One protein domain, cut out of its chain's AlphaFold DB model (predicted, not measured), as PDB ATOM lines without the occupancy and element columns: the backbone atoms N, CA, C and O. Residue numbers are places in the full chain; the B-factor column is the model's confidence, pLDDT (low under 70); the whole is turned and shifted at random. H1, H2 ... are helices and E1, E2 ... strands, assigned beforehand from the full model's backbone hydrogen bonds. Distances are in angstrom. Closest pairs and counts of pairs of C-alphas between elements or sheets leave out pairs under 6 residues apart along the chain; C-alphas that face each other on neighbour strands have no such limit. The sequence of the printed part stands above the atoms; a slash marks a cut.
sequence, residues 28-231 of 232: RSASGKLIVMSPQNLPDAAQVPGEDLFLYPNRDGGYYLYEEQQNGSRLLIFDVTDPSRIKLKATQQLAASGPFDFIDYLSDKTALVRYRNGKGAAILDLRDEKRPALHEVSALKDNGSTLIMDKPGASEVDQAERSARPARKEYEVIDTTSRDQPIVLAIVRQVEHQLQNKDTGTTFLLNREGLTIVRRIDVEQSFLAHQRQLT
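What this domain is: This is residues 28 to 231 of the 232 residues of an uncharacterized protein of Acidisarcina polymorpha (UniProt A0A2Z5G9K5). Four antiparallel sheets follow one another in a stack, partly face to face: the hairpin E10 and E11, then E1 E14 E13 E12, then the strongly twisted E2 E3 E4 E5, then the strongly twisted E6 E7 E8 E9. H1 grazes both sheets next to it, H3 leads away from the end of E14, and a long link, residues 138 to 158, runs along the outside to H2. The printed part has 204 residues in the order E1 H1 E2 to E9 H2 E10 to E14 H3, class mixed, helices and strands. It is compact, with a radius of gyration of the C-alphas of 17.7 A and spans of 55 by 42 by 34 A.

Where its parts are: E1, residues 34 to 37, begins at C-alpha 34 (179.629, 226.187, 288.506). H1 is residues 44 to 47. E2 is 52 to 57, E3 63 to 69 with 19.3 A, E4 74 to 79 and E5 87 to 93 with 18.2 A. E6 is 100 to 107, 18.7 A, and bends by 59 degrees at residue 104; E7 is 110 to 115, E8 121 to 125, E9 133 to 137. H2 is 159 to 163. E10 is 169 to 175, 19.0 A, and E11 183 to 191, 20.4 A. E12 is 193 to 196, E13 203 to 207 and E14 210 to 216, 20.1 A. H3, residues 217 to 230, 20.3 A, ends at C-alpha 230 (183.799, 204.735, 303.000).

How they stand to each other: In the first sheet N 35 and O 215 of E1 and E14 are 3.1 A apart, N 212 and O 205 of E14 and E13 2.8 A, and N 195 and O 204 of E12 and E13 2.9 A, each within hydrogen-bond range. E2 E3 E4 E5 is a meander, each strand the antiparallel neighbour of the one before, with N 54 and O 66 at 2.9 A, N 67 and O 76 at 3.0 A and N 75 and O 92 at 2.8 A. E6 E7 E8 E9 and E12 E13 E14 are meanders too; N 101 and O 114 are 2.8 A apart, N 113 and O 122 2.9 A, N 123 and O 135 2.8 A. In the hairpin E10 and E11, N 173 and O 186 are 2.8 A apart. The closest C-alphas of E2 and E12 are those of Asp 52 and His 193, 6.3 A; of E2 and E6, Asp 52 and Asp 101, 6.3 A; of E11 and E13, Val 191 and Asn 207, 4.6 A. H2 is only just on E6 E7 E8 E9, with 5 pairs of C-alphas within 10 A, and only grazes it. Each O i to N i+4 pair is within hydrogen-bond range in H2 and H3; H1 is too short for one.

The domain as a whole: The C-alphas farthest apart, of Ser 138 and Asp 180, are 57.0 A apart. The printed part has no cut, and the link E9 to H2 is long. Residues 139 to 167 have pLDDT under 70; the mean of the printed part is 84.6.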
ATOM      1  N   ARG A  28     181.773 228.137 282.203       90.62
ATOM      2  CA  ARG A  28     182.329 228.015 283.550       90.62
ATOM      3  C   ARG A  28     182.198 229.334 284.276       90.62
ATOM      4  O   ARG A  28     182.438 230.393 283.703       90.62
ATOM      5  N   SER A  29     181.845 229.250 285.546       90.38
ATOM      6  CA  SER A  29     181.834 230.416 286.406       90.38
ATOM      7  C   SER A  29     183.250 230.917 286.680       90.38
ATOM      8  O   SER A  29     184.210 230.145 286.629       90.38
ATOM      9  N   ALA A  30     183.392 232.204 287.007       85.06
ATOM     10  CA  ALA A  30     184.695 232.795 287.324       85.06
ATOM     11  C   ALA A  30     185.348 232.122 288.544       85.06
ATOM     12  O   ALA A  30     186.563 231.956 288.602       85.06
ATOM     13  N   SER A  31     184.523 231.681 289.496       84.19
ATOM     14  CA  SER A  31     184.947 230.896 290.658       84.19
ATOM     15  C   SER A  31     185.339 229.449 290.327       84.19
ATOM     16  O   SER A  31     185.888 228.756 291.182       84.19
ATOM     17  N   GLY A  32     185.005 228.956 289.129       87.50
ATOM     18  CA  GLY A  32     185.152 227.556 288.731       87.50
ATOM     19  C   GLY A  32     184.212 226.587 289.457       87.50
ATOM     20  O   GLY A  32     184.299 225.381 289.231       87.50
ATOM     21  N   LYS A  33     183.321 227.088 290.322       90.69
ATOM     22  CA  LYS A  33     182.408 226.273 291.138       90.69
ATOM     23  C   LYS A  33     181.175 225.812 290.376       90.69
ATOM     24  O   LYS A  33     180.621 224.772 290.720       90.69
ATOM     25  N   LEU A  34     180.755 226.558 289.356       93.81
ATOM     26  CA  LEU A  34     179.629 226.187 288.506       93.81
ATOM     27  C   LEU A  34     180.096 225.936 287.080       93.81
ATOM     28  O   LEU A  34     180.901 226.688 286.525       93.81
ATOM     29  N   ILE A  35     179.547 224.885 286.479       95.00
ATOM     30  CA  ILE A  35     179.693 224.609 285.052       95.00
ATOM     31  C   ILE A  35     178.305 224.368 284.470       95.00
ATOM     32  O   ILE A  35     177.558 223.539 284.980       95.00
ATOM     33  N   VAL A  36     177.975 225.066 283.388       95.69
ATOM     34  CA  VAL A  36     176.766 224.825 282.600       95.69
ATOM     35  C   VAL A  36     177.152 224.094 281.321       95.69
ATOM     36  O   VAL A  36     177.980 224.562 280.535       95.69
ATOM     37  N   MET A  37     176.543 222.931 281.122       95.00
ATOM     38  CA  MET A  37     176.670 222.104 279.930       95.00
ATOM     39  C   MET A  37     175.350 222.169 279.167       95.00
ATOM     40  O   MET A  37     174.350 221.600 279.594       95.00
ATOM     41  N   SER A  38     175.350 222.896 278.056       93.19
ATOM     42  CA  SER A  38     174.230 222.943 277.114       93.19
ATOM     43  C   SER A  38     174.106 221.637 276.307       93.19
ATOM     44  O   SER A  38     175.089 220.887 276.244       93.19
ATOM     45  N   PRO A  39     172.956 221.375 275.654       93.94
ATOM     46  CA  PRO A  39     172.697 220.104 274.973       93.94
ATOM     47  C   PRO A  39     173.790 219.706 273.975       93.94
ATOM     48  O   PRO A  39     174.224 218.559 273.959       93.94
ATOM     49  N   GLN A  40     174.328 220.656 273.204       92.44
ATOM     50  CA  GLN A  40     175.394 220.406 272.221       92.44
ATOM     51  C   GLN A  40     176.720 219.904 272.820       92.44
ATOM     52  O   GLN A  40     177.589 219.434 272.093       92.44
ATOM     53  N   ASN A  41     176.900 220.022 274.139       92.19
ATOM     54  CA  ASN A  41     178.062 219.502 274.865       92.19
ATOM     55  C   ASN A  41     177.807 218.109 275.474       92.19
ATOM     56  O   ASN A  41     178.650 217.601 276.219       92.19
ATOM     57  N   LEU A  42     176.641 217.523 275.211       94.31
ATOM     58  CA  LEU A  42     176.205 216.213 275.685       94.31
ATOM     59  C   LEU A  42     176.110 215.225 274.512       94.31
ATOM     60  O   LEU A  42     176.135 215.649 273.352       94.31
ATOM     61  N   PRO A  43     176.005 213.907 274.785       95.69
ATOM     62  CA  PRO A  43     175.791 212.915 273.735       95.69
ATOM     63  C   PRO A  43     174.606 213.288 272.837       95.69
ATOM     64  O   PRO A  43     173.597 213.765 273.346       95.69
ATOM     65  N   ASP A  44     174.690 212.999 271.537       95.62
ATOM     66  CA  ASP A  44     173.687 213.403 270.533       95.62
ATOM     67  C   ASP A  44     172.240 213.068 270.929       95.62
ATOM     68  O   ASP A  44     171.315 213.825 270.652       95.62
ATOM     69  N   ALA A  45     172.029 211.955 271.634       94.75
ATOM     70  CA  ALA A  45     170.704 211.557 272.102       94.75
ATOM     71  C   ALA A  45     170.073 212.546 273.109       94.75
ATOM     72  O   ALA A  45     168.853 212.653 273.148       94.75
ATOM     73  N   ALA A  46     170.887 213.281 273.874       94.81
ATOM     74  CA  ALA A  46     170.463 214.306 274.835       94.81
ATOM     75  C   ALA A  46     170.182 215.674 274.181       94.81
ATOM     76  O   ALA A  46     169.715 216.596 274.844       94.81
ATOM     77  N   GLN A  47     170.498 215.827 272.890       95.12
ATOM     78  CA  GLN A  47     170.184 217.022 272.092       95.12
ATOM     79  C   GLN A  47     168.782 216.948 271.476       95.12
ATOM     80  O   GLN A  47     168.303 217.902 270.868       95.12
ATOM     81  N   VAL A  48     168.135 215.791 271.598       93.00
ATOM     82  CA  VAL A  48     166.763 215.567 271.154       93.00
ATOM     83  C   VAL A  48     165.817 215.971 272.292       93.00
ATOM     84  O   VAL A  48     166.151 215.743 273.453       93.00
ATOM     85  N   PRO A  49     164.647 216.562 271.991       89.69
ATOM     86  CA  PRO A  49     163.651 216.868 273.011       89.69
ATOM     87  C   PRO A  49     163.249 215.614 273.798       89.69
ATOM     88  O   PRO A  49     162.771 214.640 273.207       89.69
ATOM     89  N   GLY A  50     163.401 215.677 275.117       91.44
ATOM     90  CA  GLY A  50     162.833 214.715 276.054       91.44
ATOM     91  C   GLY A  50     161.512 215.190 276.644       91.44
ATOM     92  O   GLY A  50     161.129 216.355 276.524       91.44
ATOM     93  N   GLU A  51     160.828 214.267 277.306       93.19
ATOM     94  CA  GLU A  51     159.466 214.459 277.797       93.19
ATOM     95  C   GLU A  51     159.311 214.221 279.306       93.19
ATOM     96  O   GLU A  51     158.379 214.771 279.890       93.19
ATOM     97  N   ASP A  52     160.223 213.477 279.942       93.69
ATOM     98  CA  ASP A  52     160.382 213.411 281.401       93.69
ATOM     99  C   ASP A  52     161.777 212.915 281.801       93.69
ATOM    100  O   ASP A  52     162.479 212.295 280.996       93.69
ATOM    101  N   LEU A  53     162.152 213.144 283.062       94.31
ATOM    102  CA  LEU A  53     163.417 212.709 283.650       94.31
ATOM    103  C   LEU A  53     163.218 211.905 284.930       94.31
ATOM    104  O   LEU A  53     162.428 212.261 285.802       94.31
ATOM    105  N   PHE A  54     164.068 210.899 285.111       93.12
ATOM    106  CA  PHE A  54     164.155 210.153 286.355       93.12
ATOM    107  C   PHE A  54     165.592 209.771 286.678       93.12
ATOM    108  O   PHE A  54     166.281 209.110 285.908       93.12
ATOM    109  N   LEU A  55     166.060 210.204 287.841       92.44
ATOM    110  CA  LEU A  55     167.396 209.910 288.337       92.44
ATOM    111  C   LEU A  55     167.302 208.640 289.158       92.44
ATOM    112  O   LEU A  55     166.343 208.454 289.894       92.44
ATOM    113  N   TYR A  56     168.291 207.772 289.071       88.81
ATOM    114  CA  TYR A  56     168.244 206.484 289.725       88.81
ATOM    115  C   TYR A  56     169.606 206.113 290.299       88.81
ATOM    116  O   TYR A  56     170.570 206.079 289.535       88.81
ATOM    117  N   PRO A  57     169.723 205.835 291.609       87.44
ATOM    118  CA  PRO A  57     170.980 205.364 292.175       87.44
ATOM    119  C   PRO A  57     171.309 203.969 291.627       87.44
ATOM    120  O   PRO A  57     170.457 203.082 291.611       87.44
ATOM    121  N   ASN A  58     172.540 203.765 291.166       83.56
ATOM    122  CA  ASN A  58     173.017 202.454 290.734       83.56
ATOM    123  C   ASN A  58     173.699 201.704 291.895       83.56
ATOM    124  O   ASN A  58     173.973 202.268 292.955       83.56
ATOM    125  N   ARG A  59     173.969 200.406 291.704       78.56
ATOM    126  CA  ARG A  59     174.539 199.543 292.761       78.56
ATOM    127  C   ARG A  59     175.983 199.881 293.127       78.56
ATOM    128  O   ARG A  59     176.421 199.512 294.211       78.56
ATOM    129  N   ASP A  60     176.687 200.593 292.255       81.94
ATOM    130  CA  ASP A  60     178.093 200.956 292.424       81.94
ATOM    131  C   ASP A  60     178.255 202.331 293.109       81.94
ATOM    132  O   ASP A  60     179.342 202.905 293.116       81.94
ATOM    133  N   GLY A  61     177.173 202.886 293.675       81.94
ATOM    134  CA  GLY A  61     177.173 204.196 294.338       81.94
ATOM    135  C   GLY A  61     177.152 205.388 293.376       81.94
ATOM    136  O   GLY A  61     177.409 206.520 293.788       81.94
ATOM    137  N   GLY A  62     176.873 205.141 292.098       88.88
ATOM    138  CA  GLY A  62     176.667 206.148 291.063       88.88
ATOM    139  C   GLY A  62     175.192 206.363 290.730       88.88
ATOM    140  O   GLY A  62     174.302 205.967 291.481       88.88
ATOM    141  N   TYR A  63     174.925 206.980 289.576       92.12
ATOM    142  CA  TYR A  63     173.561 207.295 289.148       92.12
ATOM    143  C   TYR A  63     173.363 207.068 287.652       92.12
ATOM    144  O   TYR A  63     174.230 207.387 286.834       92.12
ATOM    145  N   TYR A  64     172.174 206.591 287.297       94.31
ATOM    146  CA  TYR A  64     171.637 206.656 285.945       94.31
ATOM    147  C   TYR A  64     170.579 207.743 285.841       94.31
ATOM    148  O   TYR A  64     169.772 207.919 286.751       94.31
ATOM    149  N   LEU A  65     170.572 208.454 284.721       95.75
ATOM    150  CA  LEU A  65     169.484 209.343 284.342       95.75
ATOM    151  C   LEU A  65     168.699 208.681 283.215       95.75
ATOM    152  O   LEU A  65     169.237 208.414 282.141       95.75
ATOM    153  N   TYR A  66     167.431 208.423 283.482       95.94
ATOM    154  CA  TYR A  66     166.455 207.960 282.519       95.94
ATOM    155  C   TYR A  66     165.740 209.168 281.922       95.94
ATOM    156  O   TYR A  66     165.279 210.037 282.661       95.94
ATOM    157  N   GLU A  67     165.652 209.215 280.599       96.38
ATOM    158  CA  GLU A  67     164.929 210.256 279.868       96.38
ATOM    159  C   GLU A  67     163.919 209.603 278.927       96.38
ATOM    160  O   GLU A  67     164.275 208.765 278.091       96.38
ATOM    161  N   GLU A  68     162.653 209.973 279.086       96.44
ATOM    162  CA  GLU A  68     161.577 209.546 278.196       96.44
ATOM    163  C   GLU A  68     161.590 210.379 276.911       96.44
ATOM    164  O   GLU A  68     161.730 211.601 276.949       96.44
ATOM    165  N   GLN A  69     161.450 209.707 275.770       95.19
ATOM    166  CA  GLN A  69     161.363 210.311 274.446       95.19
ATOM    167  C   GLN A  69     160.325 209.588 273.577       95.19
ATOM    168  O   GLN A  69     159.958 208.432 273.805       95.19
ATOM    169  N   GLN A  70     159.947 210.239 272.475       94.94
ATOM    170  CA  GLN A  70     159.095 209.670 271.426       94.94
ATOM    171  C   GLN A  70     157.729 209.195 271.951       94.94
ATOM    172  O   GLN A  70     157.263 208.105 271.612       94.94
ATOM    173  N   ASN A  71     157.069 210.030 272.749       94.12
ATOM    174  CA  ASN A  71     155.764 209.801 273.360       94.12
ATOM    175  C   ASN A  71     155.697 208.469 274.127       94.12
ATOM    176  O   ASN A  71     154.789 207.656 273.920       94.12
ATOM    177  N   GLY A  72     156.696 208.217 274.966       94.00
ATOM    178  CA  GLY A  72     156.814 207.044 275.830       94.00
ATOM    179  C   GLY A  72     157.367 205.801 275.145       94.00
ATOM    180  O   GLY A  72     157.670 204.818 275.817       94.00
ATOM    181  N   SER A  73     157.525 205.813 273.819       95.38
ATOM    182  CA  SER A  73     158.006 204.634 273.090       95.38
ATOM    183  C   SER A  73     159.510 204.413 273.226       95.38
ATOM    184  O   SER A  73     159.967 203.288 273.037       95.38
ATOM    185  N   ARG A  74     160.281 205.438 273.612       96.62
ATOM    186  CA  ARG A  74     161.735 205.364 273.736       96.62
ATOM    187  C   ARG A  74     162.197 205.829 275.111       96.62
ATOM    188  O   ARG A  74     161.774 206.864 275.610       96.62
ATOM    189  N   LEU A  75     163.135 205.086 275.686       97.62
ATOM    190  CA  LEU A  75     163.808 205.435 276.928       97.62
ATOM    191  C   LEU A  75     165.314 205.517 276.701       97.62
ATOM    192  O   LEU A  75     165.945 204.550 276.259       97.62
ATOM    193  N   LEU A  76     165.894 206.673 276.994       97.31
ATOM    194  CA  LEU A  76     167.338 206.855 277.037       97.31
ATOM    195  C   LEU A  76     167.848 206.603 278.447       97.31
ATOM    196  O   LEU A  76     167.191 206.940 279.428       97.31
ATOM    197  N   ILE A  77     169.037 206.016 278.531       96.88
ATOM    198  CA  ILE A  77     169.683 205.679 279.794       96.88
ATOM    199  C   ILE A  77     171.077 206.278 279.753       96.88
ATOM    200  O   ILE A  77     171.945 205.795 279.019       96.88
ATOM    201  N   PHE A  78     171.292 207.338 280.521       96.81
ATOM    202  CA  PHE A  78     172.586 207.983 280.662       96.81
ATOM    203  C   PHE A  78     173.275 207.524 281.941       96.81
ATOM    204  O   PHE A  78     172.672 207.504 283.010       96.81
ATOM    205  N   ASP A  79     174.560 207.205 281.845       95.38
ATOM    206  CA  ASP A  79     175.441 207.139 283.005       95.38
ATOM    207  C   ASP A  79     175.857 208.557 283.385       95.38
ATOM    208  O   ASP A  79     176.529 209.248 282.611       95.38
ATOM    209  N   VAL A  80     175.407 208.982 284.566       95.56
ATOM    210  CA  VAL A  80     175.661 210.312 285.133       95.56
ATOM    211  C   VAL A  80     176.463 210.226 286.433       95.56
ATOM    212  O   VAL A  80     176.539 211.197 287.183       95.56
ATOM    213  N   THR A  81     177.085 209.068 286.691       93.00
ATOM    214  CA  THR A  81     177.935 208.820 287.865       93.00
ATOM    215  C   THR A  81     179.080 209.826 287.958       93.00
ATOM    216  O   THR A  81     179.394 210.313 289.039       93.00
ATOM    217  N   ASP A  82     179.681 210.161 286.815       92.25
ATOM    218  CA  ASP A  82     180.645 211.249 286.682       92.25
ATOM    219  C   ASP A  82     179.981 212.398 285.907       92.25
ATOM    220  O   ASP A  82     179.914 212.338 284.674       92.25
ATOM    221  N   PRO A  83     179.515 213.466 286.588       91.00
ATOM    222  CA  PRO A  83     178.866 214.600 285.934       91.00
ATOM    223  C   PRO A  83     179.743 215.290 284.882       91.00
ATOM    224  O   PRO A  83     179.232 215.978 284.002       91.00
ATOM    225  N   SER A  84     181.069 215.105 284.930       90.00
ATOM    226  CA  SER A  84     181.983 215.643 283.918       90.00
ATOM    227  C   SER A  84     182.018 214.851 282.616       90.00
ATOM    228  O   SER A  84     182.484 215.371 281.601       90.00
ATOM    229  N   ARG A  85     181.541 213.604 282.642       91.81
ATOM    230  CA  ARG A  85     181.604 212.649 281.534       91.81
ATOM    231  C   ARG A  85     180.315 211.843 281.455       91.81
ATOM    232  O   ARG A  85     180.322 210.622 281.611       91.81
ATOM    233  N   ILE A  86     179.229 212.547 281.163       94.19
ATOM    234  CA  ILE A  86     177.929 211.942 280.883       94.19
ATOM    235  C   ILE A  86     178.027 211.063 279.637       94.19
ATOM    236  O   ILE A  86     178.550 211.489 278.604       94.19
ATOM    237  N   LYS A  87     177.512 209.835 279.722       95.56
ATOM    238  CA  LYS A  87     177.542 208.875 278.613       95.56
ATOM    239  C   LYS A  87     176.162 208.312 278.364       95.56
ATOM    240  O   LYS A  87     175.490 207.906 279.303       95.56
ATOM    241  N   LEU A  88     175.773 208.191 277.098       96.69
ATOM    242  CA  LEU A  88     174.644 207.339 276.742       96.69
ATOM    243  C   LEU A  88     175.059 205.880 276.957       96.69
ATOM    244  O   LEU A  88     175.981 205.391 276.305       96.69
ATOM    245  N   LYS A  89     174.393 205.195 277.884       95.38
ATOM    246  CA  LYS A  89     174.666 203.796 278.214       95.38
ATOM    247  C   LYS A  89     173.802 202.840 277.401       95.38
ATOM    248  O   LYS A  89     174.300 201.803 276.963       95.38
ATOM    249  N   ALA A  90     172.539 203.193 277.180       96.50
ATOM    250  CA  ALA A  90     171.630 202.431 276.336       96.50
ATOM    251  C   ALA A  90     170.471 203.293 275.820       96.50
ATOM    252  O   ALA A  90     170.138 204.345 276.364       96.50
ATOM    253  N   THR A  91     169.853 202.816 274.745       97.06
ATOM    254  CA  THR A  91     168.537 203.247 274.277       97.06
ATOM    255  C   THR A  91     167.648 202.018 274.273       97.06
ATOM    256  O   THR A  91     168.001 201.017 273.648       97.06
ATOM    257  N   GLN A  92     166.496 202.105 274.923       97.00
ATOM    258  CA  GLN A  92     165.528 201.026 274.993       97.00
ATOM    259  C   GLN A  92     164.223 201.457 274.328       97.00
ATOM    260  O   GLN A  92     163.709 202.538 274.600       97.00
ATOM    261  N   GLN A  93     163.685 200.595 273.467       96.75
ATOM    262  CA  GLN A  93     162.317 200.749 272.980       96.75
ATOM    263  C   GLN A  93     161.356 200.123 273.986       96.75
ATOM    264  O   GLN A  93     161.553 198.986 274.423       96.75
ATOM    265  N   LEU A  94     160.326 200.864 274.362       95.06
ATOM    266  CA  LEU A  94     159.323 200.447 275.324       95.06
ATOM    267  C   LEU A  94     158.015 200.132 274.605       95.06
ATOM    268  O   LEU A  94     157.557 200.874 273.741       95.06
ATOM    269  N   ALA A  95     157.362 199.052 275.029       91.81
ATOM    270  CA  ALA A  95     155.978 198.766 274.665       91.81
ATOM    271  C   ALA A  95     155.010 199.590 275.540       91.81
ATOM    272  O   ALA A  95     154.094 199.044 276.150       91.81
ATOM    273  N   ALA A  96     155.268 200.893 275.661       92.00
ATOM    274  CA  ALA A  96     154.480 201.799 276.480       92.00
ATOM    275  C   ALA A  96     153.100 202.043 275.856       92.00
ATOM    276  O   ALA A  96     152.964 202.224 274.643       92.00
ATOM    277  N   SER A  97     152.071 202.137 276.695       90.56
ATOM    278  CA  SER A  97     150.709 202.463 276.254       90.56
ATOM    279  C   SER A  97     150.516 203.943 275.872       90.56
ATOM    280  O   SER A  97     149.430 204.324 275.404       90.56
ATOM    281  N   GLY A  98     151.544 204.774 276.071       91.75
ATOM    282  CA  GLY A  98     151.636 206.190 275.711       91.75
ATOM    283  C   GLY A  98     152.755 206.911 276.480       91.75
ATOM    284  O   GLY A  98     153.506 206.248 277.199       91.75
ATOM    285  N   PRO A  99     152.836 208.251 276.377       93.38
ATOM    286  CA  PRO A  99     153.752 209.052 277.184       93.38
ATOM    287  C   PRO A  99     153.412 208.925 278.668       93.38
ATOM    288  O   PRO A  99     152.234 208.789 279.030       93.38
ATOM    289  N   PHE A 100     154.420 208.981 279.528       92.69
ATOM    290  CA  PHE A 100     154.262 208.726 280.956       92.69
ATOM    291  C   PHE A 100     155.116 209.654 281.809       92.69
ATOM    292  O   PHE A 100     156.178 210.088 281.385       92.69
ATOM    293  N   ASP A 101     154.646 209.913 283.024       90.31
ATOM    294  CA  ASP A 101     155.409 210.599 284.058       90.31
ATOM    295  C   ASP A 101     156.021 209.584 285.031       90.31
ATOM    296  O   ASP A 101     155.367 208.605 285.418       90.31
ATOM    297  N   PHE A 102     157.255 209.826 285.464       90.19
ATOM    298  CA  PHE A 102     157.884 209.082 286.550       90.19
ATOM    299  C   PHE A 102     157.353 209.566 287.900       90.19
ATOM    300  O   PHE A 102     157.440 210.743 288.244       90.19
ATOM    301  N   ILE A 103     156.805 208.642 288.693       84.69
ATOM    302  CA  ILE A 103     156.131 208.984 289.947       84.69
ATOM    303  C   ILE A 103     157.047 208.763 291.149       84.69
ATOM    304  O   ILE A 103     157.299 209.701 291.895       84.69
ATOM    305  N   ASP A 104     157.554 207.554 291.375       72.31
ATOM    306  CA  ASP A 104     158.449 207.270 292.508       72.31
ATOM    307  C   ASP A 104     159.227 205.966 292.282       72.31
ATOM    308  O   ASP A 104     158.917 205.172 291.388       72.31
ATOM    309  N   TYR A 105     160.213 205.717 293.135       77.44
ATOM    310  CA  TYR A 105     160.803 204.402 293.338       77.44
ATOM    311  C   TYR A 105     159.839 203.536 294.143       77.44
ATOM    312  O   TYR A 105     159.442 203.903 295.249       77.44
ATOM    313  N   LEU A 106     159.544 202.350 293.618       74.19
ATOM    314  CA  LEU A 106     158.896 201.291 294.393       74.19
ATOM    315  C   LEU A 106     159.933 200.432 295.125       74.19
ATOM    316  O   LEU A 106     159.659 199.896 296.189       74.19
ATOM    317  N   SER A 107     161.132 200.290 294.555       75.75
ATOM    318  CA  SER A 107     162.234 199.532 295.154       75.75
ATOM    319  C   SER A 107     163.587 199.962 294.579       75.75
ATOM    320  O   SER A 107     163.658 200.811 293.685       75.75
ATOM    321  N   ASP A 108     164.659 199.304 295.025       75.88
ATOM    322  CA  ASP A 108     166.016 199.420 294.477       75.88
ATOM    323  C   ASP A 108     166.163 198.875 293.048       75.88
ATOM    324  O   ASP A 108     167.289 198.826 292.553       75.88
ATOM    325  N   LYS A 109     165.071 198.418 292.401       85.19
ATOM    326  CA  LYS A 109     165.047 197.870 291.024       85.19
ATOM    327  C   LYS A 109     163.807 198.237 290.211       85.19
ATOM    328  O   LYS A 109     163.660 197.749 289.096       85.19
ATOM    329  N   THR A 110     162.899 199.057 290.737       87.94
ATOM    330  CA  THR A 110     161.628 199.346 290.055       87.94
ATOM    331  C   THR A 110     161.156 200.768 290.304       87.94
ATOM    332  O   THR A 110     161.169 201.237 291.446       87.94
ATOM    333  N   ALA A 111     160.649 201.411 289.256       89.38
ATOM    334  CA  ALA A 111     159.980 202.704 289.333       89.38
ATOM    335  C   ALA A 111     158.498 202.576 288.963       89.38
ATOM    336  O   ALA A 111     158.121 201.746 288.136       89.38
ATOM    337  N   LEU A 112     157.655 203.402 289.576       89.56
ATOM    338  CA  LEU A 112     156.261 203.572 289.183       89.56
ATOM    339  C   LEU A 112     156.169 204.692 288.149       89.56
ATOM    340  O   LEU A 112     156.664 205.795 288.388       89.56
ATOM    341  N   VAL A 113     155.487 204.424 287.038       90.94
ATOM    342  CA  VAL A 113     155.156 205.432 286.027       90.94
ATOM    343  C   VAL A 113     153.647 205.530 285.842       90.94
ATOM    344  O   VAL A 113     152.923 204.548 286.024       90.94
ATOM    345  N   ARG A 114     153.155 206.706 285.456       89.06
ATOM    346  CA  ARG A 114     151.736 206.942 285.153       89.06
ATOM    347  C   ARG A 114     151.586 207.486 283.746       89.06
ATOM    348  O   ARG A 114     152.265 208.438 283.382       89.06
ATOM    349  N   TYR A 115     150.674 206.923 282.962       90.06
ATOM    350  CA  TYR A 115     150.461 207.395 281.601       90.06
ATOM    351  C   TYR A 115     149.675 208.704 281.562       90.06
ATOM    352  O   TYR A 115     148.587 208.816 282.131       90.06
ATOM    353  N   ARG A 116     150.173 209.668 280.785       88.69
ATOM    354  CA  ARG A 116     149.541 210.985 280.586       88.69
ATOM    355  C   ARG A 116     148.227 210.913 279.815       88.69
ATOM    356  O   ARG A 116     147.415 211.825 279.876       88.69
ATOM    357  N   ASN A 117     148.009 209.826 279.082       86.38
ATOM    358  CA  ASN A 117     146.775 209.589 278.334       86.38
ATOM    359  C   ASN A 117     145.655 208.953 279.182       86.38
ATOM    360  O   ASN A 117     144.642 208.541 278.621       86.38
ATOM    361  N   GLY A 118     145.843 208.832 280.501       81.12
ATOM    362  CA  GLY A 118     144.834 208.294 281.413       81.12
ATOM    363  C   GLY A 118     144.644 206.777 281.329       81.12
ATOM    364  O   GLY A 118     143.681 206.257 281.880       81.12
ATOM    365  N   LYS A 119     145.544 206.037 280.665       81.88
ATOM    366  CA  LYS A 119     145.470 204.564 280.568       81.88
ATOM    367  C   LYS A 119     145.935 203.821 281.834       81.88
ATOM    368  O   LYS A 119     146.139 202.611 281.783       81.88
ATOM    369  N   GLY A 120     146.081 204.520 282.958       85.88
ATOM    370  CA  GLY A 120     146.530 203.957 284.232       85.88
ATOM    371  C   GLY A 120     148.037 204.089 284.453       85.88
ATOM    372  O   GLY A 120     148.662 205.063 284.023       85.88
ATOM    373  N   ALA A 121     148.614 203.120 285.159       87.88
ATOM    374  CA  ALA A 121     150.014 203.116 285.571       87.88
ATOM    375  C   ALA A 121     150.727 201.808 285.207       87.88
ATOM    376  O   ALA A 121     150.111 200.747 285.074       87.88
ATOM    377  N   ALA A 122     152.050 201.888 285.109       90.31
ATOM    378  CA  ALA A 122     152.921 200.756 284.842       90.31
ATOM    379  C   ALA A 122     154.120 200.760 285.796       90.31
ATOM    380  O   ALA A 122     154.512 201.790 286.346       90.31
ATOM    381  N   ILE A 123     154.709 199.586 285.992       91.81
ATOM    382  CA  ILE A 123     155.983 199.428 286.685       91.81
ATOM    383  C   ILE A 123     157.073 199.382 285.628       91.81
ATOM    384  O   ILE A 123     157.044 198.532 284.739       91.81
ATOM    385  N   LEU A 124     158.043 200.277 285.752       94.00
ATOM    386  CA  LEU A 124     159.292 200.206 285.020       94.00
ATOM    387  C   LEU A 124     160.270 199.335 285.810       94.00
ATOM    388  O   LEU A 124     160.752 199.720 286.876       94.00
ATOM    389  N   ASP A 125     160.532 198.144 285.288       92.88
ATOM    390  CA  ASP A 125     161.535 197.219 285.792       92.88
ATOM    391  C   ASP A 125     162.928 197.655 285.331       92.88
ATOM    392  O   ASP A 125     163.194 197.751 284.134       92.88
ATOM    393  N   LEU A 126     163.807 197.911 286.298       91.25
ATOM    394  CA  LEU A 126     165.178 198.386 286.126       91.25
ATOM    395  C   LEU A 126     166.208 197.317 286.531       91.25
ATOM    396  O   LEU A 126     167.389 197.622 286.704       91.25
ATOM    397  N   ARG A 127     165.787 196.052 286.710       88.81
ATOM    398  CA  ARG A 127     166.683 194.939 287.084       88.81
ATOM    399  C   ARG A 127     167.803 194.722 286.070       88.81
ATOM    400  O   ARG A 127     168.930 194.445 286.487       88.81
ATOM    401  N   ASP A 128     167.486 194.831 284.781       89.62
ATOM    402  CA  ASP A 128     168.461 194.942 283.695       89.62
ATOM    403  C   ASP A 128     168.574 196.416 283.295       89.62
ATOM    404  O   ASP A 128     167.748 196.944 282.550       89.62
ATOM    405  N   GLU A 129     169.619 197.077 283.791       81.81
ATOM    406  CA  GLU A 129     169.895 198.501 283.566       81.81
ATOM    407  C   GLU A 129     170.000 198.891 282.083       81.81
ATOM    408  O   GLU A 129     169.860 200.064 281.749       81.81
ATOM    409  N   LYS A 130     170.264 197.941 281.176       86.94
ATOM    410  CA  LYS A 130     170.365 198.211 279.732       86.94
ATOM    411  C   LYS A 130     169.079 197.893 278.988       86.94
ATOM    412  O   LYS A 130     168.928 198.334 277.850       86.94
ATOM    413  N   ARG A 131     168.194 197.100 279.591       92.25
ATOM    414  CA  ARG A 131     166.963 196.602 278.967       92.25
ATOM    415  C   ARG A 131     165.773 196.743 279.916       92.25
ATOM    416  O   ARG A 131     165.118 195.741 280.212       92.25
ATOM    417  N   PRO A 132     165.488 197.961 280.402       93.81
ATOM    418  CA  PRO A 132     164.341 198.171 281.260       93.81
ATOM    419  C   PRO A 132     163.046 197.825 280.522       93.81
ATOM    420  O   PRO A 132     162.931 197.998 279.305       93.81
ATOM    421  N   ALA A 133     162.066 197.325 281.264       94.69
ATOM    422  CA  ALA A 133     160.803 196.857 280.708       94.69
ATOM    423  C   ALA A 133     159.624 197.473 281.456       94.69
ATOM    424  O   ALA A 133     159.661 197.619 282.675       94.69
ATOM    425  N   LEU A 134     158.566 197.823 280.722       93.19
ATOM    426  CA  LEU A 134     157.312 198.270 281.317       93.19
ATOM    427  C   LEU A 134     156.359 197.093 281.509       93.19
ATOM    428  O   LEU A 134     156.129 196.297 280.596       93.19
ATOM    429  N   HIS A 135     155.768 197.032 282.696       92.12
ATOM    430  CA  HIS A 135     154.732 196.080 283.059       92.12
ATOM    431  C   HIS A 135     153.484 196.831 283.512       92.12
ATOM    432  O   HIS A 135     153.487 197.509 284.537       92.12
ATOM    433  N   GLU A 136     152.411 196.709 282.739       87.38
ATOM    434  CA  GLU A 136     151.120 197.334 283.029       87.38
ATOM    435  C   GLU A 136     150.542 196.844 284.360       87.38
ATOM    436  O   GLU A 136     150.415 195.636 284.594       87.38
ATOM    437  N   VAL A 137     150.123 197.773 285.223       81.81
ATOM    438  CA  VAL A 137     149.486 197.436 286.498       81.81
ATOM    439  C   VAL A 137     147.981 197.576 286.348       81.81
ATOM    440  O   VAL A 137     147.406 198.653 286.488       81.81
ATOM    441  N   SER A 138     147.311 196.450 286.104       72.12
ATOM    442  CA  SER A 138     145.856 196.439 285.888       72.12
ATOM    443  C   SER A 138     145.044 196.959 287.081       72.12
ATOM    444  O   SER A 138     143.928 197.427 286.881       72.12
ATOM    445  N   ALA A 139     145.600 196.903 288.295       68.31
ATOM    446  CA  ALA A 139     144.967 197.388 289.522       68.31
ATOM    447  C   ALA A 139     145.006 198.923 289.686       68.31
ATOM    448  O   ALA A 139     144.311 199.450 290.544       68.31
ATOM    449  N   LEU A 140     145.798 199.641 288.879       66.81
ATOM    450  CA  LEU A 140     145.983 201.099 288.962       66.81
ATOM    451  C   LEU A 140     145.336 201.837 287.777       66.81
ATOM    452  O   LEU A 140     145.828 202.871 287.328       66.81
ATOM    453  N   LYS A 141     144.250 201.278 287.229       63.84
ATOM    454  CA  LYS A 141     143.491 201.880 286.120       63.84
ATOM    455  C   LYS A 141     142.577 203.025 286.555       63.84
ATOM    456  O   LYS A 141     142.149 203.796 285.704       63.84
ATOM    457  N   ASP A 142     142.302 203.141 287.850       57.09
ATOM    458  CA  ASP A 142     141.499 204.231 288.384       57.09
ATOM    459  C   ASP A 142     142.369 205.473 288.597       57.09
ATOM    460  O   ASP A 142     143.446 205.405 289.189       57.09
ATOM    461  N   ASN A 143     141.875 206.632 288.154       55.00
ATOM    462  CA  ASN A 143     142.541 207.939 288.258       55.00
ATOM    463  C   ASN A 143     142.677 208.461 289.712       55.00
ATOM    464  O   ASN A 143     142.873 209.656 289.928       55.00
ATOM    465  N   GLY A 144     142.543 207.595 290.719       54.66
ATOM    466  CA  GLY A 144     142.638 207.932 292.138       54.66
ATOM    467  C   GLY A 144     144.077 208.111 292.631       54.66
ATOM    468  O   GLY A 144     145.053 207.735 291.972       54.66
ATOM    469  N   SER A 145     144.235 208.735 293.799       53.69
ATOM    470  CA  SER A 145     145.540 208.899 294.448       53.69
ATOM    471  C   SER A 145     146.104 207.529 294.828       53.69
ATOM    472  O   SER A 145     145.413 206.706 295.423       53.69
ATOM    473  N   THR A 146     147.361 207.264 294.466       56.06
ATOM    474  CA  THR A 146     148.048 206.021 294.831       56.06
ATOM    475  C   THR A 146     148.928 206.314 296.035       56.06
ATOM    476  O   THR A 146     149.901 207.053 295.912       56.06
ATOM    477  N   LEU A 147     148.580 205.754 297.194       53.56
ATOM    478  CA  LEU A 147     149.404 205.837 298.396       53.56
ATOM    479  C   LEU A 147     150.331 204.617 298.468       53.56
ATOM    480  O   LEU A 147     149.860 203.481 298.480       53.56
ATOM    481  N   ILE A 148     151.643 204.854 298.528       60.53
ATOM    482  CA  ILE A 148     152.663 203.812 298.705       60.53
ATOM    483  C   ILE A 148     152.984 203.739 300.206       60.53
ATOM    484  O   ILE A 148     153.643 204.625 300.738       60.53
ATOM    485  N   MET A 149     152.448 202.734 300.908       54.97
ATOM    486  CA  MET A 149     152.461 202.678 302.383       54.97
ATOM    487  C   MET A 149     153.696 202.000 303.002       54.97
ATOM    488  O   MET A 149     153.889 202.081 304.212       54.97
ATOM    489  N   ASP A 150     154.524 201.313 302.220       57.72
ATOM    490  CA  ASP A 150     155.633 200.481 302.712       57.72
ATOM    491  C   ASP A 150     156.964 201.237 302.888       57.72
ATOM    492  O   ASP A 150     157.992 200.631 303.197       57.72
ATOM    493  N   LYS A 151     156.957 202.570 302.762       51.16
ATOM    494  CA  LYS A 151     158.157 203.413 302.846       51.16
ATOM    495  C   LYS A 151     158.139 204.304 304.098       51.16
ATOM    496  O   LYS A 151     157.182 205.055 304.296       51.16
ATOM    497  N   PRO A 152     159.188 204.300 304.944       39.62
ATOM    498  CA  PRO A 152     159.316 205.293 306.008       39.62
ATOM    499  C   PRO A 152     159.451 206.689 305.383       39.62
ATOM    500  O   PRO A 152     160.358 206.938 304.591       39.62
ATOM    501  N   GLY A 153     158.512 207.583 305.709       45.50
ATOM    502  CA  GLY A 153     158.366 208.883 305.045       45.50
ATOM    503  C   GLY A 153     157.473 208.858 303.801       45.50
ATOM    504  O   GLY A 153     157.616 209.744 302.964       45.50
ATOM    505  N   ALA A 154     156.588 207.861 303.668       40.78
ATOM    506  CA  ALA A 154     155.528 207.822 302.665       40.78
ATOM    507  C   ALA A 154     154.777 209.162 302.622       40.78
ATOM    508  O   ALA A 154     153.940 209.454 303.475       40.78
ATOM    509  N   SER A 155     155.107 209.992 301.635       43.75
ATOM    510  CA  SER A 155     154.264 211.118 301.276       43.75
ATOM    511  C   SER A 155     153.031 210.555 300.592       43.75
ATOM    512  O   SER A 155     153.132 209.718 299.691       43.75
ATOM    513  N   GLU A 156     151.869 211.049 301.001       38.09
ATOM    514  CA  GLU A 156     150.714 211.089 300.118       38.09
ATOM    515  C   GLU A 156     151.229 211.625 298.776       38.09
ATOM    516  O   GLU A 156     151.823 212.707 298.730       38.09
ATOM    517  N   VAL A 157     151.148 210.827 297.705       44.50
ATOM    518  CA  VAL A 157     151.448 211.334 296.364       44.50
ATOM    519  C   VAL A 157     150.290 212.261 296.048       44.50
ATOM    520  O   VAL A 157     149.295 211.845 295.452       44.50
ATOM    521  N   ASP A 158     150.387 213.489 296.551       34.97
ATOM    522  CA  ASP A 158     149.377 214.498 296.338       34.97
ATOM    523  C   ASP A 158     149.380 214.781 294.840       34.97
ATOM    524  O   ASP A 158     150.337 215.312 294.261       34.97
ATOM    525  N   GLN A 159     148.323 214.302 294.182       39.59
ATOM    526  CA  GLN A 159     148.156 214.417 292.743       39.59
ATOM    527  C   GLN A 159     148.260 215.884 292.314       39.59
ATOM    528  O   GLN A 159     148.686 216.155 291.194       39.59
ATOM    529  N   ALA A 160     147.931 216.835 293.188       35.66
ATOM    530  CA  ALA A 160     147.932 218.252 292.868       35.66
ATOM    531  C   ALA A 160     149.337 218.847 292.643       35.66
ATOM    532  O   ALA A 160     149.483 219.716 291.784       35.66
ATOM    533  N   GLU A 161     150.380 218.372 293.337       35.59
ATOM    534  CA  GLU A 161     151.705 219.019 293.288       35.59
ATOM    535  C   GLU A 161     152.613 218.517 292.154       35.59
ATOM    536  O   GLU A 161     153.522 219.235 291.735       35.59
ATOM    537  N   ARG A 162     152.360 217.316 291.612       41.88
ATOM    538  CA  ARG A 162     153.097 216.778 290.447       41.88
ATOM    539  C   ARG A 162     152.283 216.702 289.154       41.88
ATOM    540  O   ARG A 162     152.888 216.697 288.086       41.88
ATOM    541  N   SER A 163     150.945 216.679 289.212       40.50
ATOM    542  CA  SER A 163     150.110 216.615 287.991       40.50
ATOM    543  C   SER A 163     149.927 217.972 287.311       40.50
ATOM    544  O   SER A 163     149.589 218.033 286.130       40.50
ATOM    545  N   ALA A 164     150.188 219.075 288.011       44.91
ATOM    546  CA  ALA A 164     150.421 220.345 287.350       44.91
ATOM    547  C   ALA A 164     151.894 220.377 286.941       44.91
ATOM    548  O   ALA A 164     152.737 220.799 287.735       44.91
ATOM    549  N   ARG A 165     152.218 219.935 285.712       52.88
ATOM    550  CA  ARG A 165     153.509 220.282 285.094       52.88
ATOM    551  C   ARG A 165     153.747 221.761 285.403       52.88
ATOM    552  O   ARG A 165     152.883 222.570 285.039       52.88
ATOM    553  N   PRO A 166     154.826 222.128 286.116       53.16
ATOM    554  CA  PRO A 166     155.066 223.526 286.413       53.16
ATOM    555  C   PRO A 166     155.034 224.276 285.083       53.16
ATOM    556  O   PRO A 166     155.662 223.844 284.116       53.16
ATOM    557  N   ALA A 167     154.238 225.347 285.006       62.09
ATOM    558  CA  ALA A 167     154.167 226.170 283.805       62.09
ATOM    559  C   ALA A 167     155.595 226.468 283.343       62.09
ATOM    560  O   ALA A 167     156.398 226.866 284.183       62.09
ATOM    561  N   ARG A 168     155.902 226.216 282.062       79.00
ATOM    562  CA  ARG A 168     157.250 226.337 281.478       79.00
ATOM    563  C   ARG A 168     158.019 227.495 282.097       79.00
ATOM    564  O   ARG A 168     157.650 228.652 281.893       79.00
ATOM    565  N   LYS A 169     159.065 227.172 282.858       85.50
ATOM    566  CA  LYS A 169     159.835 228.170 283.606       85.50
ATOM    567  C   LYS A 169     161.101 228.526 282.850       85.50
ATOM    568  O   LYS A 169     161.704 227.690 282.178       85.50
ATOM    569  N   GLU A 170     161.500 229.780 282.969       89.62
ATOM    570  CA  GLU A 170     162.848 230.195 282.608       89.62
ATOM    571  C   GLU A 170     163.725 230.113 283.857       89.62
ATOM    572  O   GLU A 170     163.301 230.499 284.947       89.62
ATOM    573  N   TYR A 171     164.932 229.579 283.695       88.75
ATOM    574  CA  TYR A 171     165.918 229.469 284.761       88.75
ATOM    575  C   TYR A 171     167.157 230.267 284.392       88.75
ATOM    576  O   TYR A 171     167.836 229.964 283.411       88.75
ATOM    577  N   GLU A 172     167.478 231.258 285.213       91.12
ATOM    578  CA  GLU A 172     168.771 231.925 285.175       91.12
ATOM    579  C   GLU A 172     169.743 231.153 286.067       91.12
ATOM    580  O   GLU A 172     169.516 230.972 287.266       91.12
ATOM    581  N   VAL A 173     170.833 230.671 285.479       89.75
ATOM    582  CA  VAL A 173     171.926 230.059 286.230       89.75
ATOM    583  C   VAL A 173     172.890 231.165 286.617       89.75
ATOM    584  O   VAL A 173     173.543 231.746 285.751       89.75
ATOM    585  N   ILE A 174     172.978 231.457 287.911       88.88
ATOM    586  CA  ILE A 174     173.714 232.608 288.437       88.88
ATOM    587  C   ILE A 174     174.878 232.121 289.307       88.88
ATOM    588  O   ILE A 174     174.681 231.309 290.211       88.88
ATOM    589  N   ASP A 175     176.086 232.637 289.065       87.19
ATOM    590  CA  ASP A 175     177.191 232.552 290.024       87.19
ATOM    591  C   ASP A 175     177.059 233.679 291.051       87.19
ATOM    592  O   ASP A 175     177.197 234.859 290.724       87.19
ATOM    593  N   THR A 176     176.811 233.302 292.302       86.50
ATOM    594  CA  THR A 176     176.674 234.214 293.446       86.50
ATOM    595  C   THR A 176     177.943 234.301 294.298       86.50
ATOM    596  O   THR A 176     177.918 234.857 295.396       86.50
ATOM    597  N   THR A 177     179.076 233.766 293.823       81.56
ATOM    598  CA  THR A 177     180.346 233.780 294.572       81.56
ATOM    599  C   THR A 177     180.844 235.206 294.832       81.56
ATOM    600  O   THR A 177     181.437 235.461 295.881       81.56
ATOM    601  N   SER A 178     180.570 236.146 293.921       76.44
ATOM    602  CA  SER A 178     180.732 237.581 294.175       76.44
ATOM    603  C   SER A 178     179.416 238.147 294.708       76.44
ATOM    604  O   SER A 178     178.438 238.246 293.967       76.44
ATOM    605  N   ARG A 179     179.377 238.508 295.999       73.38
ATOM    606  CA  ARG A 179     178.153 239.011 296.653       73.38
ATOM    607  C   ARG A 179     177.632 240.304 296.030       73.38
ATOM    608  O   ARG A 179     176.423 240.485 295.959       73.38
ATOM    609  N   ASP A 180     178.535 241.162 295.567       79.56
ATOM    610  CA  ASP A 180     178.182 242.497 295.076       79.56
ATOM    611  C   ASP A 180     177.904 242.513 293.566       79.56
ATOM    612  O   ASP A 180     177.337 243.473 293.050       79.56
ATOM    613  N   GLN A 181     178.302 241.457 292.847       83.44
ATOM    614  CA  GLN A 181     178.120 241.333 291.399       83.44
ATOM    615  C   GLN A 181     177.846 239.871 291.009       83.44
ATOM    616  O   GLN A 181     178.755 239.187 290.528       83.44
ATOM    617  N   PRO A 182     176.614 239.365 291.213       86.06
ATOM    618  CA  PRO A 182     176.214 238.066 290.688       86.06
ATOM    619  C   PRO A 182     176.321 238.048 289.160       86.06
ATOM    620  O   PRO A 182     175.939 239.009 288.491       86.06
ATOM    621  N   ILE A 183     176.825 236.950 288.602       89.38
ATOM    622  CA  ILE A 183     177.020 236.807 287.155       89.38
ATOM    623  C   ILE A 183     176.039 235.767 286.630       89.38
ATOM    624  O   ILE A 183     176.084 234.608 287.040       89.38
ATOM    625  N   VAL A 184     175.182 236.160 285.689       90.75
ATOM    626  CA  VAL A 184     174.352 235.210 284.941       90.75
ATOM    627  C   VAL A 184     175.254 234.439 283.979       90.75
ATOM    628  O   VAL A 184     175.871 235.019 283.088       90.75
ATOM    629  N   LEU A 185     175.345 233.125 284.170       90.50
ATOM    630  CA  LEU A 185     176.129 232.221 283.329       90.50
ATOM    631  C   LEU A 185     175.322 231.748 282.122       90.50
ATOM    632  O   LEU A 185     175.859 231.626 281.026       90.50
ATOM    633  N   ALA A 186     174.040 231.451 282.325       92.62
ATOM    634  CA  ALA A 186     173.158 230.945 281.284       92.62
ATOM    635  C   ALA A 186     171.695 231.248 281.611       92.62
ATOM    636  O   ALA A 186     171.322 231.349 282.779       92.62
ATOM    637  N   ILE A 187     170.867 231.323 280.571       93.00
ATOM    638  CA  ILE A 187     169.410 231.375 280.688       93.00
ATOM    639  C   ILE A 187     168.864 230.149 279.965       93.00
ATOM    640  O   ILE A 187     169.009 230.034 278.749       93.00
ATOM    641  N   VAL A 188     168.248 229.234 280.710       92.31
ATOM    642  CA  VAL A 188     167.599 228.041 280.159       92.31
ATOM    643  C   VAL A 188     166.111 228.323 280.073       92.31
ATOM    644  O   VAL A 188     165.426 228.467 281.087       92.31
ATOM    645  N   ARG A 189     165.609 228.462 278.849       92.19
ATOM    646  CA  ARG A 189     164.219 228.843 278.597       92.19
ATOM    647  C   ARG A 189     163.321 227.621 278.527       92.19
ATOM    648  O   ARG A 189     163.760 226.537 278.152       92.19
ATOM    649  N   GLN A 190     162.041 227.839 278.818       91.12
ATOM    650  CA  GLN A 190     160.977 226.857 278.603       91.12
ATOM    651  C   GLN A 190     161.255 225.482 279.231       91.12
ATOM    652  O   GLN A 190     160.902 224.459 278.650       91.12
ATOM    653  N   VAL A 191     161.887 225.457 280.405       91.31
ATOM    654  CA  VAL A 191     162.160 224.214 281.129       91.31
ATOM    655  C   VAL A 191     160.836 223.564 281.502       91.31
ATOM    656  O   VAL A 191     159.978 224.192 282.131       91.31
ATOM    657  N   GLU A 192     160.681 222.315 281.070       90.38
ATOM    658  CA  GLU A 192     159.506 221.487 281.334       90.38
ATOM    659  C   GLU A 192     159.751 220.583 282.544       90.38
ATOM    660  O   GLU A 192     158.863 220.439 283.381       90.38
ATOM    661  N   HIS A 193     160.969 220.043 282.680       90.12
ATOM    662  CA  HIS A 193     161.340 219.163 283.787       90.12
ATOM    663  C   HIS A 193     162.675 219.587 284.405       90.12
ATOM    664  O   HIS A 193     163.637 219.913 283.709       90.12
ATOM    665  N   GLN A 194     162.727 219.575 285.735       91.75
ATOM    666  CA  GLN A 194     163.932 219.827 286.517       91.75
ATOM    667  C   GLN A 194     164.140 218.668 287.481       91.75
ATOM    668  O   GLN A 194     163.225 218.280 288.205       91.75
ATOM    669  N   LEU A 195     165.376 218.194 287.564       91.81
ATOM    670  CA  LEU A 195     165.767 217.179 288.526       91.81
ATOM    671  C   LEU A 195     167.110 217.533 289.149       91.81
ATOM    672  O   LEU A 195     168.014 217.978 288.456       91.81
ATOM    673  N   GLN A 196     167.259 217.339 290.456       93.06
ATOM    674  CA  GLN A 196     168.521 217.590 291.147       93.06
ATOM    675  C   GLN A 196     169.018 216.316 291.820       93.06
ATOM    676  O   GLN A 196     168.305 215.703 292.615       93.06
ATOM    677  N   ASN A 197     170.267 215.953 291.540       92.81
ATOM    678  CA  ASN A 197     171.002 214.989 292.338       92.81
ATOM    679  C   ASN A 197     171.462 215.689 293.624       92.81
ATOM    680  O   ASN A 197     172.319 216.572 293.581       92.81
ATOM    681  N   LYS A 198     170.875 215.317 294.765       90.94
ATOM    682  CA  LYS A 198     171.172 215.944 296.063       90.94
ATOM    683  C   LYS A 198     172.583 215.638 296.561       90.94
ATOM    684  O   LYS A 198     173.154 216.470 297.257       90.94
ATOM    685  N   ASP A 199     173.142 214.499 296.168       89.81
ATOM    686  CA  ASP A 199     174.441 214.033 296.645       89.81
ATOM    687  C   ASP A 199     175.594 214.746 295.929       89.81
ATOM    688  O   ASP A 199     176.572 215.142 296.557       89.81
ATOM    689  N   THR A 200     175.452 214.992 294.623       91.69
ATOM    690  CA  THR A 200     176.463 215.716 293.825       91.69
ATOM    691  C   THR A 200     176.145 217.197 293.621       91.69
ATOM    692  O   THR A 200     176.984 217.950 293.140       91.69
ATOM    693  N   GLY A 201     174.927 217.638 293.946       92.75
ATOM    694  CA  GLY A 201     174.448 218.995 293.677       92.75
ATOM    695  C   GLY A 201     174.172 219.291 292.197       92.75
ATOM    696  O   GLY A 201     173.837 220.433 291.876       92.75
ATOM    697  N   THR A 202     174.299 218.296 291.314       95.38
ATOM    698  CA  THR A 202     174.062 218.418 289.867       95.38
ATOM    699  C   THR A 202     172.576 218.605 289.576       95.38
ATOM    700  O   THR A 202     171.751 217.832 290.062       95.38
ATOM    701  N   THR A 203     172.232 219.587 288.747       96.44
ATOM    702  CA  THR A 203     170.859 219.847 288.296       96.44
ATOM    703  C   THR A 203     170.723 219.556 286.805       96.44
ATOM    704  O   THR A 203     171.502 220.046 285.993       96.44
ATOM    705  N   PHE A 204     169.698 218.795 286.451       96.19
ATOM    706  CA  PHE A 204     169.282 218.453 285.100       96.19
ATOM    707  C   PHE A 204     168.054 219.295 284.744       96.19
ATOM    708  O   PHE A 204     167.081 219.318 285.498       96.19
ATOM    709  N   LEU A 205     168.115 220.004 283.622       95.31
ATOM    710  CA  LEU A 205     167.057 220.869 283.112       95.31
ATOM    711  C   LEU A 205     166.695 220.392 281.710       95.31
ATOM    712  O   LEU A 205     167.529 220.449 280.810       95.31
ATOM    713  N   LEU A 206     165.468 219.919 281.532       94.56
ATOM    714  CA  LEU A 206     164.974 219.400 280.264       94.56
ATOM    715  C   LEU A 206     163.981 220.382 279.652       94.56
ATOM    716  O   LEU A 206     163.026 220.822 280.302       94.56
ATOM    717  N   ASN A 207     164.207 220.713 278.388       91.75
ATOM    718  CA  ASN A 207     163.299 221.502 277.573       91.75
ATOM    719  C   ASN A 207     163.245 220.927 276.146       91.75
ATOM    720  O   ASN A 207     163.790 219.866 275.843       91.75
ATOM    721  N   ARG A 208     162.596 221.660 275.240       90.12
ATOM    722  CA  ARG A 208     162.472 221.279 273.826       90.12
ATOM    723  C   ARG A 208     163.771 221.369 273.022       90.12
ATOM    724  O   ARG A 208     163.784 220.945 271.876       90.12
ATOM    725  N   GLU A 209     164.825 221.953 273.570       90.62
ATOM    726  CA  GLU A 209     166.151 222.019 272.944       90.62
ATOM    727  C   GLU A 209     167.043 220.850 273.398       90.62
ATOM    728  O   GLU A 209     168.141 220.677 272.873       90.62
ATOM    729  N   GLY A 210     166.568 220.043 274.353       93.69
ATOM    730  CA  GLY A 210     167.268 218.897 274.915       93.69
ATOM    731  C   GLY A 210     167.628 219.095 276.386       93.69
ATOM    732  O   GLY A 210     167.026 219.891 277.116       93.69
ATOM    733  N   LEU A 211     168.616 218.333 276.836       95.94
ATOM    734  CA  LEU A 211     169.070 218.314 278.219       95.94
ATOM    735  C   LEU A 211     170.157 219.370 278.458       95.94
ATOM    736  O   LEU A 211     171.187 219.397 277.792       95.94
ATOM    737  N   THR A 212     169.966 220.216 279.464       96.06
ATOM    738  CA  THR A 212     171.010 221.084 280.025       96.06
ATOM    739  C   THR A 212     171.400 220.580 281.409       96.06
ATOM    740  O   THR A 212     170.541 220.222 282.213       96.06
ATOM    741  N   ILE A 213     172.697 220.576 281.718       96.44
ATOM    742  CA  ILE A 213     173.219 220.134 283.016       96.44
ATOM    743  C   ILE A 213     173.957 221.286 283.690       96.44
ATOM    744  O   ILE A 213     174.865 221.885 283.115       96.44
ATOM    745  N   VAL A 214     173.585 221.575 284.931       96.56
ATOM    746  CA  VAL A 214     174.257 222.537 285.803       96.56
ATOM    747  C   VAL A 214     174.995 221.769 286.886       96.56
ATOM    748  O   VAL A 214     174.398 221.069 287.700       96.56
ATOM    749  N   ARG A 215     176.311 221.911 286.890       96.25
ATOM    750  CA  ARG A 215     177.236 221.201 287.765       96.25
ATOM    751  C   ARG A 215     177.725 222.089 288.891       96.25
ATOM    752  O   ARG A 215     177.973 223.277 288.674       96.25
ATOM    753  N   ARG A 216     177.915 221.491 290.066       94.75
ATOM    754  CA  ARG A 216     178.418 222.149 291.279       94.75
ATOM    755  C   ARG A 216     179.706 221.479 291.728       94.75
ATOM    756  O   ARG A 216     179.689 220.501 292.468       94.75
ATOM    757  N   ILE A 217     180.830 222.001 291.254       94.81
ATOM    758  CA  ILE A 217     182.136 221.343 291.359       94.81
ATOM    759  C   ILE A 217     182.573 221.162 292.815       94.81
ATOM    760  O   ILE A 217     183.162 220.144 293.157       94.81
ATOM    761  N   ASP A 218     182.254 222.108 293.692       92.19
ATOM    762  CA  ASP A 218     182.538 222.018 295.126       92.19
ATOM    763  C   ASP A 218     181.792 220.858 295.811       92.19
ATOM    764  O   ASP A 218     182.380 220.117 296.606       92.19
ATOM    765  N   VAL A 219     180.517 220.665 295.467       94.00
ATOM    766  CA  VAL A 219     179.691 219.568 295.994       94.00
ATOM    767  C   VAL A 219     180.127 218.230 295.398       94.00
ATOM    768  O   VAL A 219     180.329 217.274 296.143       94.00
ATOM    769  N   GLU A 220     180.377 218.175 294.088       94.00
ATOM    770  CA  GLU A 220     180.894 216.980 293.407       94.00
ATOM    771  C   GLU A 220     182.209 216.481 294.035       94.00
ATOM    772  O   GLU A 220     182.357 215.292 294.310       94.00
ATOM    773  N   GLN A 221     183.164 217.380 294.311       92.69
ATOM    774  CA  GLN A 221     184.429 217.004 294.955       92.69
ATOM    775  C   GLN A 221     184.228 216.522 296.396       92.69
ATOM    776  O   GLN A 221     184.878 215.565 296.817       92.69
ATOM    777  N   SER A 222     183.317 217.156 297.140       91.50
ATOM    778  CA  SER A 222     182.988 216.751 298.512       91.50
ATOM    779  C   SER A 222     182.376 215.347 298.547       91.50
ATOM    780  O   SER A 222     182.778 214.519 299.364       91.50
ATOM    781  N   PHE A 223     181.474 215.048 297.611       89.44
ATOM    782  CA  PHE A 223     180.885 213.720 297.440       89.44
ATOM    783  C   PHE A 223     181.946 212.658 297.122       89.44
ATOM    784  O   PHE A 223     182.018 211.631 297.795       89.44
ATOM    785  N   LEU A 224     182.835 212.930 296.159       88.62
ATOM    786  CA  LEU A 224     183.928 212.015 295.807       88.62
ATOM    787  C   LEU A 224     184.885 211.771 296.982       88.62
ATOM    788  O   LEU A 224     185.344 210.646 297.182       88.62
ATOM    789  N   ALA A 225     185.201 212.808 297.761       89.31
ATOM    790  CA  ALA A 225     186.030 212.672 298.954       89.31
ATOM    791  C   ALA A 225     185.357 211.781 300.008       89.31
ATOM    792  O   ALA A 225     186.014 210.905 300.572       89.31
ATOM    793  N   HIS A 226     184.050 211.954 300.223       87.06
ATOM    794  CA  HIS A 226     183.279 211.134 301.153       87.06
ATOM    795  C   HIS A 226     183.212 209.663 300.713       87.06
ATOM    796  O   HIS A 226     183.481 208.769 301.514       87.06
ATOM    797  N   GLN A 227     182.962 209.389 299.429       83.31
ATOM    798  CA  GLN A 227     182.952 208.015 298.909       83.31
ATOM    799  C   GLN A 227     184.296 207.295 299.094       83.31
ATOM    800  O   GLN A 227     184.327 206.111 299.434       83.31
ATOM    801  N   ARG A 228     185.421 208.004 298.929       86.38
ATOM    802  CA  ARG A 228     186.761 207.438 299.175       86.38
ATOM    803  C   ARG A 228     187.010 207.105 300.645       86.38
ATOM    804  O   ARG A 228     187.809 206.223 300.927       86.38
ATOM    805  N   GLN A 229     186.369 207.796 301.585       85.94
ATOM    806  CA  GLN A 229     186.501 207.483 303.013       85.94
ATOM    807  C   GLN A 229     185.725 206.227 303.411       85.94
ATOM    808  O   GLN A 229     186.135 205.544 304.335       85.94
ATOM    809  N   LEU A 230     184.628 205.913 302.717       80.12
ATOM    810  CA  LEU A 230     183.799 204.735 303.000       80.12
ATOM    811  C   LEU A 230     184.341 203.436 302.381       80.12
ATOM    812  O   LEU A 230     183.844 202.358 302.693       80.12
ATOM    813  N   THR A 231     185.313 203.537 301.473       74.44
ATOM    814  CA  THR A 231     185.881 202.405 300.720       74.44
ATOM    815  C   THR A 231     187.300 202.020 301.155       74.44
ATOM    816  O   THR A 231     187.835 201.045 300.629       74.44
TER     817      THR A 231